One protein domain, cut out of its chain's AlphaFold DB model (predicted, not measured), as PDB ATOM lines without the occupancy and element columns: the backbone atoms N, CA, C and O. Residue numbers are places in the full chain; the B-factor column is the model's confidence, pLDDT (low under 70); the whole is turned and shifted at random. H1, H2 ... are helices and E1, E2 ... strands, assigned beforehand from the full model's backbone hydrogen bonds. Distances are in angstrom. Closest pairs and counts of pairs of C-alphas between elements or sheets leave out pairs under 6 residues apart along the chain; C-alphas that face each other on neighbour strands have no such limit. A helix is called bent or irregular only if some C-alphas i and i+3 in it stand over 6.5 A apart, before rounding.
ATOM      1  N   VAL A 916      30.005 -14.009 -23.045       90.31
ATOM      2  CA  VAL A 916      30.217 -12.974 -22.027       90.31
ATOM      3  C   VAL A 916      29.135 -11.908 -22.149       90.31
ATOM      4  O   VAL A 916      29.014 -11.250 -23.180       90.31
ATOM      5  N   THR A 917      28.361 -11.717 -21.082       92.88
ATOM      6  CA  THR A 917      27.303 -10.702 -21.006       92.88
ATOM      7  C   THR A 917      27.665  -9.648 -19.969       92.88
ATOM      8  O   THR A 917      27.905  -9.979 -18.810       92.88
ATOM      9  N   LYS A 918      27.682  -8.368 -20.364       92.06
ATOM     10  CA  LYS A 918      27.860  -7.243 -19.433       92.06
ATOM     11  C   LYS A 918      26.547  -6.967 -18.698       92.06
ATOM     12  O   LYS A 918      25.516  -6.802 -19.343       92.06
ATOM     13  N   ILE A 919      26.599  -6.884 -17.372       90.25
ATOM     14  CA  ILE A 919      25.467  -6.531 -16.507       90.25
ATOM     15  C   ILE A 919      25.838  -5.375 -15.575       90.25
ATOM     16  O   ILE A 919      27.016  -5.136 -15.294       90.25
ATOM     17  N   SER A 920      24.844  -4.657 -15.065       89.12
ATOM     18  CA  SER A 920      25.072  -3.603 -14.074       89.12
ATOM     19  C   SER A 920      25.543  -4.178 -12.729       89.12
ATOM     20  O   SER A 920      25.284  -5.337 -12.391       89.12
ATOM     21  N   ARG A 921      26.218  -3.360 -11.908       82.19
ATOM     22  CA  ARG A 921      26.596  -3.774 -10.543       82.19
ATOM     23  C   ARG A 921      25.392  -4.039  -9.637       82.19
ATOM     24  O   ARG A 921      25.507  -4.856  -8.726       82.19
ATOM     25  N   GLU A 922      24.263  -3.378  -9.883       80.56
ATOM     26  CA  GLU A 922      23.012  -3.603  -9.149       80.56
ATOM     27  C   GLU A 922      22.464  -5.010  -9.423       80.56
ATOM     28  O   GLU A 922      22.140  -5.747  -8.491       80.56
ATOM     29  N   GLU A 923      22.459  -5.427 -10.692       83.00
ATOM     30  CA  GLU A 923      22.085  -6.787 -11.096       83.00
ATOM     31  C   GLU A 923      23.063  -7.831 -10.539       83.00
ATOM     32  O   GLU A 923      22.640  -8.862 -10.017       83.00
ATOM     33  N   ALA A 924      24.369  -7.545 -10.564       84.31
ATOM     34  CA  ALA A 924      25.388  -8.416  -9.978       84.31
ATOM     35  C   ALA A 924      25.201  -8.603  -8.462       84.31
ATOM     36  O   ALA A 924      25.308  -9.718  -7.951       84.31
ATOM     37  N   ALA A 925      24.881  -7.528  -7.735       79.81
ATOM     38  CA  ALA A 925      24.594  -7.591  -6.306       79.81
ATOM     39  C   ALA A 925      23.323  -8.405  -6.019       79.81
ATOM     40  O   ALA A 925      23.311  -9.201  -5.081       79.81
ATOM     41  N   ALA A 926      22.277  -8.259  -6.839       81.00
ATOM     42  CA  ALA A 926      21.045  -9.036  -6.713       81.00
ATOM     43  C   ALA A 926      21.276 -10.546  -6.908       81.00
ATOM     44  O   ALA A 926      20.701 -11.349  -6.172       81.00
ATOM     45  N   LEU A 927      22.158 -10.936  -7.834       81.56
ATOM     46  CA  LEU A 927      22.518 -12.339  -8.079       81.56
ATOM     47  C   LEU A 927      23.308 -12.979  -6.920       81.56
ATOM     48  O   LEU A 927      23.213 -14.187  -6.721       81.56
ATOM     49  N   LEU A 928      24.036 -12.186  -6.125       78.69
ATOM     50  CA  LEU A 928      24.842 -12.660  -4.986       78.69
ATOM     51  C   LEU A 928      24.096 -12.676  -3.640       78.69
ATOM     52  O   LEU A 928      24.568 -13.308  -2.689       78.69
ATOM     53  N   GLN A 929      22.939 -12.011  -3.533       71.38
ATOM     54  CA  GLN A 929      22.139 -11.957  -2.297       71.38
ATOM     55  C   GLN A 929      21.774 -13.340  -1.724       71.38
ATOM     56  O   GLN A 929      21.938 -13.529  -0.516       71.38
ATOM     57  N   PRO A 930      21.342 -14.334  -2.530       60.91
ATOM     58  CA  PRO A 930      20.992 -15.658  -2.013       60.91
ATOM     59  C   PRO A 930      22.194 -16.454  -1.484       60.91
ATOM     60  O   PRO A 930      22.008 -17.348  -0.666       60.91
ATOM     61  N   GLN A 931      23.413 -16.150  -1.946       58.81
ATOM     62  CA  GLN A 931      24.627 -16.915  -1.628       58.81
ATOM     63  C   GLN A 931      25.459 -16.312  -0.487       58.81
ATOM     64  O   GLN A 931      26.188 -17.033   0.186       58.81
ATOM     65  N   THR A 932      25.364 -14.998  -0.254       56.91
ATOM     66  CA  THR A 932      26.256 -14.269   0.674       56.91
ATOM     67  C   THR A 932      25.560 -13.734   1.929       56.91
ATOM     68  O   THR A 932      26.232 -13.281   2.852       56.91
ATOM     69  N   GLY A 933      24.221 -13.759   1.984       56.19
ATOM     70  CA  GLY A 933      23.447 -13.225   3.113       56.19
ATOM     71  C   GLY A 933      23.515 -11.696   3.275       56.19
ATOM     72  O   GLY A 933      23.064 -11.169   4.293       56.19
ATOM     73  N   ALA A 934      24.078 -10.975   2.299       55.28
ATOM     74  CA  ALA A 934      24.226  -9.521   2.318       55.28
ATOM     75  C   ALA A 934      22.934  -8.795   1.887       55.28
ATOM     76  O   ALA A 934      22.175  -9.279   1.051       55.28
ATOM     77  N   THR A 935      22.680  -7.608   2.446       53.72
ATOM     78  CA  THR A 935      21.520  -6.768   2.096       53.72
ATOM     79  C   THR A 935      21.737  -6.024   0.773       53.72
ATOM     80  O   THR A 935      22.864  -5.693   0.412       53.72
ATOM     81  N   ALA A 936      20.646  -5.700   0.067       51.41
ATOM     82  CA  ALA A 936      20.631  -5.105  -1.279       51.41
ATOM     83  C   ALA A 936      21.370  -3.759  -1.466       51.41
ATOM     84  O   ALA A 936      21.422  -3.252  -2.580       51.41
ATOM     85  N   ALA A 937      21.922  -3.169  -0.403       48.84
ATOM     86  CA  ALA A 937      22.560  -1.852  -0.416       48.84
ATOM     87  C   ALA A 937      24.105  -1.887  -0.424       48.84
ATOM     88  O   ALA A 937      24.728  -0.827  -0.413       48.84
ATOM     89  N   ALA A 938      24.740  -3.067  -0.409       58.88
ATOM     90  CA  ALA A 938      26.201  -3.200  -0.414       58.88
ATOM     91  C   ALA A 938      26.754  -3.444  -1.832       58.88
ATOM     92  O   ALA A 938      26.190  -4.221  -2.599       58.88
ATOM     93  N   ALA A 939      27.879  -2.802  -2.174       62.59
ATOM     94  CA  ALA A 939      28.576  -3.049  -3.438       62.59
ATOM     95  C   ALA A 939      29.012  -4.527  -3.522       62.59
ATOM     96  O   ALA A 939      29.517  -5.055  -2.525       62.59
ATOM     97  N   PRO A 940      28.849  -5.201  -4.679       66.69
ATOM     98  CA  PRO A 940      29.161  -6.619  -4.781       66.69
ATOM     99  C   PRO A 940      30.667  -6.844  -4.551       66.69
ATOM    100  O   PRO A 940      31.482  -6.071  -5.081       66.69
ATOM    101  N   PRO A 941      31.057  -7.872  -3.768       76.62
ATOM    102  CA  PRO A 941      32.460  -8.192  -3.527       76.62
ATOM    103  C   PRO A 941      33.184  -8.435  -4.852       76.62
ATOM    104  O   PRO A 941      32.583  -8.939  -5.801       76.62
ATOM    105  N   ARG A 942      34.464  -8.054  -4.935       81.62
ATOM    106  CA  ARG A 942      35.305  -8.323  -6.112       81.62
ATOM    107  C   ARG A 942      35.683  -9.802  -6.138       81.62
ATOM    108  O   ARG A 942      36.196 -10.303  -5.142       81.62
ATOM    109  N   GLY A 943      35.446 -10.467  -7.260       83.38
ATOM    110  CA  GLY A 943      35.828 -11.860  -7.463       83.38
ATOM    111  C   GLY A 943      35.068 -12.516  -8.612       83.38
ATOM    112  O   GLY A 943      34.404 -11.836  -9.401       83.38
ATOM    113  N   ALA A 944      35.178 -13.841  -8.681       87.44
ATOM    114  CA  ALA A 944      34.397 -14.705  -9.555       87.44
ATOM    115  C   ALA A 944      33.504 -15.609  -8.692       87.44
ATOM    116  O   ALA A 944      33.981 -16.203  -7.724       87.44
ATOM    117  N   PHE A 945      32.219 -15.691  -9.023       87.25
ATOM    118  CA  PHE A 945      31.199 -16.379  -8.235       87.25
ATOM    119  C   PHE A 945      30.401 -17.323  -9.129       87.25
ATOM    120  O   PHE A 945      29.911 -16.919 -10.184       87.25
ATOM    121  N   ASP A 946      30.264 -18.578  -8.714       87.19
ATOM    122  CA  ASP A 946      29.471 -19.567  -9.441       87.19
ATOM    123  C   ASP A 946      27.969 -19.303  -9.250       87.19
ATOM    124  O   ASP A 946      27.456 -19.307  -8.129       87.19
ATOM    125  N   LEU A 947      27.255 -19.062 -10.351       85.00
ATOM    126  CA  LEU A 947      25.803 -18.865 -10.371       85.00
ATOM    127  C   LEU A 947      25.033 -20.168 -10.650       85.00
ATOM    128  O   LEU A 947      23.798 -20.151 -10.667       85.00
ATOM    129  N   GLY A 948      25.732 -21.280 -10.898       80.25
ATOM    130  CA  GLY A 948      25.154 -22.539 -11.349       80.25
ATOM    131  C   GLY A 948      24.696 -22.508 -12.814       80.25
ATOM    132  O   GLY A 948      24.536 -21.454 -13.440       80.25
ATOM    133  N   GLY A 949      24.485 -23.699 -13.386       81.12
ATOM    134  CA  GLY A 949      24.094 -23.848 -14.794       81.12
ATOM    135  C   GLY A 949      25.161 -23.336 -15.767       81.12
ATOM    136  O   GLY A 949      24.817 -22.657 -16.728       81.12
ATOM    137  N   ASN A 950      26.438 -23.618 -15.481       85.56
ATOM    138  CA  ASN A 950      27.617 -23.206 -16.257       85.56
ATOM    139  C   ASN A 950      27.837 -21.689 -16.350       85.56
ATOM    140  O   ASN A 950      28.458 -21.213 -17.297       85.56
ATOM    141  N   ARG A 951      27.348 -20.907 -15.383       91.06
ATOM    142  CA  ARG A 951      27.499 -19.448 -15.390       91.06
ATOM    143  C   ARG A 951      28.345 -18.969 -14.228       91.06
ATOM    144  O   ARG A 951      28.085 -19.310 -13.080       91.06
ATOM    145  N   THR A 952      29.306 -18.106 -14.519       91.88
ATOM    146  CA  THR A 952      30.148 -17.451 -13.521       91.88
ATOM    147  C   THR A 952      29.916 -15.948 -13.577       91.88
ATOM    148  O   THR A 952      30.083 -15.326 -14.622       91.88
ATOM    149  N   LEU A 953      29.542 -15.348 -12.451       90.31
ATOM    150  CA  LEU A 953      29.525 -13.900 -12.287       90.31
ATOM    151  C   LEU A 953      30.931 -13.409 -11.955       90.31
ATOM    152  O   LEU A 953      31.513 -13.832 -10.963       90.31
ATOM    153  N   VAL A 954      31.450 -12.469 -12.729       90.62
ATOM    154  CA  VAL A 954      32.759 -11.853 -12.524       90.62
ATOM    155  C   VAL A 954      32.574 -10.365 -12.264       90.62
ATOM    156  O   VAL A 954      32.139  -9.607 -13.126       90.62
ATOM    157  N   THR A 955      32.911  -9.931 -11.056       86.44
ATOM    158  CA  THR A 955      32.837  -8.523 -10.625       86.44
ATOM    159  C   THR A 955      34.218  -7.862 -10.546       86.44
ATOM    160  O   THR A 955      34.313  -6.648 -10.322       86.44
ATOM    161  N   ASP A 956      35.282  -8.659 -10.712       88.12
ATOM    162  CA  ASP A 956      36.664  -8.214 -10.870       88.12
ATOM    163  C   ASP A 956      37.080  -8.272 -12.345       88.12
ATOM    164  O   ASP A 956      37.532  -9.297 -12.854       88.12
ATOM    165  N   LEU A 957      36.901  -7.148 -13.037       85.31
ATOM    166  CA  LEU A 957      37.124  -7.028 -14.480       85.31
ATOM    167  C   LEU A 957      38.601  -7.162 -14.894       85.31
ATOM    168  O   LEU A 957      38.885  -7.404 -16.064       85.31
ATOM    169  N   ARG A 958      39.535  -7.105 -13.932       83.19
ATOM    170  CA  ARG A 958      40.972  -7.330 -14.172       83.19
ATOM    171  C   ARG A 958      41.282  -8.738 -14.680       83.19
ATOM    172  O   ARG A 958      42.341  -8.945 -15.248       83.19
ATOM    173  N   LEU A 959      40.376  -9.697 -14.482       73.81
ATOM    174  CA  LEU A 959      40.504 -11.051 -15.027       73.81
ATOM    175  C   LEU A 959      40.324 -11.106 -16.556       73.81
ATOM    176  O   LEU A 959      40.627 -12.130 -17.157       73.81
ATOM    177  N   PHE A 960      39.816 -10.033 -17.172       79.25
ATOM    178  CA  PHE A 960      39.488  -9.956 -18.599       79.25
ATOM    179  C   PHE A 960      40.086  -8.720 -19.286       79.25
ATOM    180  O   PHE A 960      39.627  -8.360 -20.368       79.25
ATOM    181  N   ASP A 961      41.054  -8.046 -18.651       81.38
ATOM    182  CA  ASP A 961      41.626  -6.775 -19.128       81.38
ATOM    183  C   ASP A 961      40.554  -5.722 -19.515       81.38
ATOM    184  O   ASP A 961      40.745  -4.914 -20.423       81.38
ATOM    185  N   ASP A 962      39.402  -5.734 -18.828       81.00
ATOM    186  CA  ASP A 962      38.271  -4.821 -19.057       81.00
ATOM    187  C   ASP A 962      38.222  -3.750 -17.950       81.00
ATOM    188  O   ASP A 962      38.598  -3.985 -16.798       81.00
ATOM    189  N   GLU A 963      37.719  -2.559 -18.280       77.69
ATOM    190  CA  GLU A 963      37.582  -1.433 -17.350       77.69
ATOM    191  C   GLU A 963      36.157  -0.866 -17.402       77.69
ATOM    192  O   GLU A 963      35.561  -0.725 -18.471       77.69
ATOM    193  N   GLY A 964      35.584  -0.524 -16.246       78.81
ATOM    194  CA  GLY A 964      34.250   0.077 -16.176       78.81
ATOM    195  C   GLY A 964      33.484  -0.224 -14.891       78.81
ATOM    196  O   GLY A 964      33.950  -0.959 -14.016       78.81
ATOM    197  N   ASP A 965      32.294   0.372 -14.773       82.88
ATOM    198  CA  ASP A 965      31.382   0.183 -13.638       82.88
ATOM    199  C   ASP A 965      30.279  -0.844 -13.955       82.88
ATOM    200  O   ASP A 965      29.083  -0.554 -13.965       82.88
ATOM    201  N   HIS A 966      30.705  -2.066 -14.272       87.25
ATOM    202  CA  HIS A 966      29.839  -3.200 -14.605       87.25
ATOM    203  C   HIS A 966      30.409  -4.510 -14.043       87.25
ATOM    204  O   HIS A 966      31.484  -4.542 -13.441       87.25
ATOM    205  N   ALA A 967      29.658  -5.594 -14.210       89.06
ATOM    206  CA  ALA A 967      30.103  -6.964 -13.982       89.06
ATOM    207  C   ALA A 967      29.845  -7.805 -15.240       89.06
ATOM    208  O   ALA A 967      29.125  -7.380 -16.147       89.06
ATOM    209  N   LEU A 968      30.433  -8.995 -15.305       91.44
ATOM    210  CA  LEU A 968      30.284  -9.928 -16.418       91.44
ATOM    211  C   LEU A 968      29.594 -11.200 -15.944       91.44
ATOM    212  O   LEU A 968      29.937 -11.729 -14.894       91.44
ATOM    213  N   ILE A 969      28.674 -11.731 -16.735       91.81
ATOM    214  CA  ILE A 969      28.281 -13.137 -16.651       91.81
ATOM    215  C   ILE A 969      29.016 -13.867 -17.766       91.81
ATOM    216  O   ILE A 969      28.848 -13.535 -18.939       91.81
ATOM    217  N   VAL A 970      29.824 -14.850 -17.389       90.25
ATOM    218  CA  VAL A 970      30.493 -15.779 -18.299       90.25
ATOM    219  C   VAL A 970      29.677 -17.065 -18.325       90.25
ATOM    220  O   VAL A 970      29.604 -17.763 -17.318       90.25
ATOM    221  N   GLU A 971      29.037 -17.363 -19.451       91.81
ATOM    222  CA  GLU A 971      28.354 -18.634 -19.691       91.81
ATOM    223  C   GLU A 971      29.324 -19.579 -20.406       91.81
ATOM    224  O   GLU A 971      29.663 -19.374 -21.576       91.81
ATOM    225  N   HIS A 972      29.805 -20.594 -19.692       88.50
ATOM    226  CA  HIS A 972      30.697 -21.613 -20.237       88.50
ATOM    227  C   HIS A 972      29.931 -22.542 -21.187       88.50
ATOM    228  O   HIS A 972      28.749 -22.817 -20.946       88.50
ATOM    229  N   PRO A 973      30.572 -23.046 -22.259       86.38
ATOM    230  CA  PRO A 973      29.947 -24.005 -23.165       86.38
ATOM    231  C   PRO A 973      29.412 -25.230 -22.413       86.38
ATOM    232  O   PRO A 973      29.942 -25.641 -21.379       86.38
TER     233      PRO A 973
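Overview. This is residues 916 to 973 of the 1127 residues of an uncharacterized protein of Alphaproteobacteria bacterium (UniProt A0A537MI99). What is the shape? A small twisted sheet of four strands has one helix, H1, over one face: two layers, a helix layer on a sheet layer. A long loop, residues 933 to 943, joins H1 to E2, and short H2 only grazes the sheet. What makes it up? There are 58 residues printed, with two named helices and four named strands in the order E1 H1 E2 E3 H2 E4, class mixed; the antiparallel sheet runs E1 E4 E3 E2. How compact is it? It is compact, with a radius of gyration of the C-alphas of 10.7 A and spans of 29 by 26 by 15 A.

Along the chain. Where do the first elements lie? E1, residues 916 to 920, begins at C-alpha 916 (30.217, -12.974, -22.027) and is 13.3 A long. H1, residues 921 to 932, is 15.4 A long and irregular: C-alphas 927 and 930 are 7.1 A apart. What follows? E2 is residues 944 to 946, 6.9 A; E3 951 to 954, 9.7 A; H2 957 to 960, 5.6 A. E4, residues 966 to 971, is 16.3 A long and ends at C-alpha 971 (28.354, -18.634, -19.691).

Arrangement. How do the strands pair? N 917 and O 969 of E1 and E4 are 2.9 A apart, N 954 and O 968 of E3 and E4 2.7 A, and N 945 and O 953 of the hairpin E2 and E3 2.8 A, each within hydrogen-bond range. Where are the helices? H1 is on the sheet at a height of 7.4 A; the closest C-alphas of H1 and E4 are those of Arg 921 and His 966, 5.2 A. H1 and H2 are apart. Are their backbones complete? In H1, 6 of 8 O i to N i+4 pairs are within hydrogen-bond range; H2 is too short for such a pair.

Size, cuts and confidence. How far does it reach? The two farthest C-alphas, those of Ala 937 and Pro 973, are 32.6 A apart. Is anything missing or uncertain? The printed part has no cut, the link H1 to E2 is long, and residues 930 to 940 have pLDDT under 70.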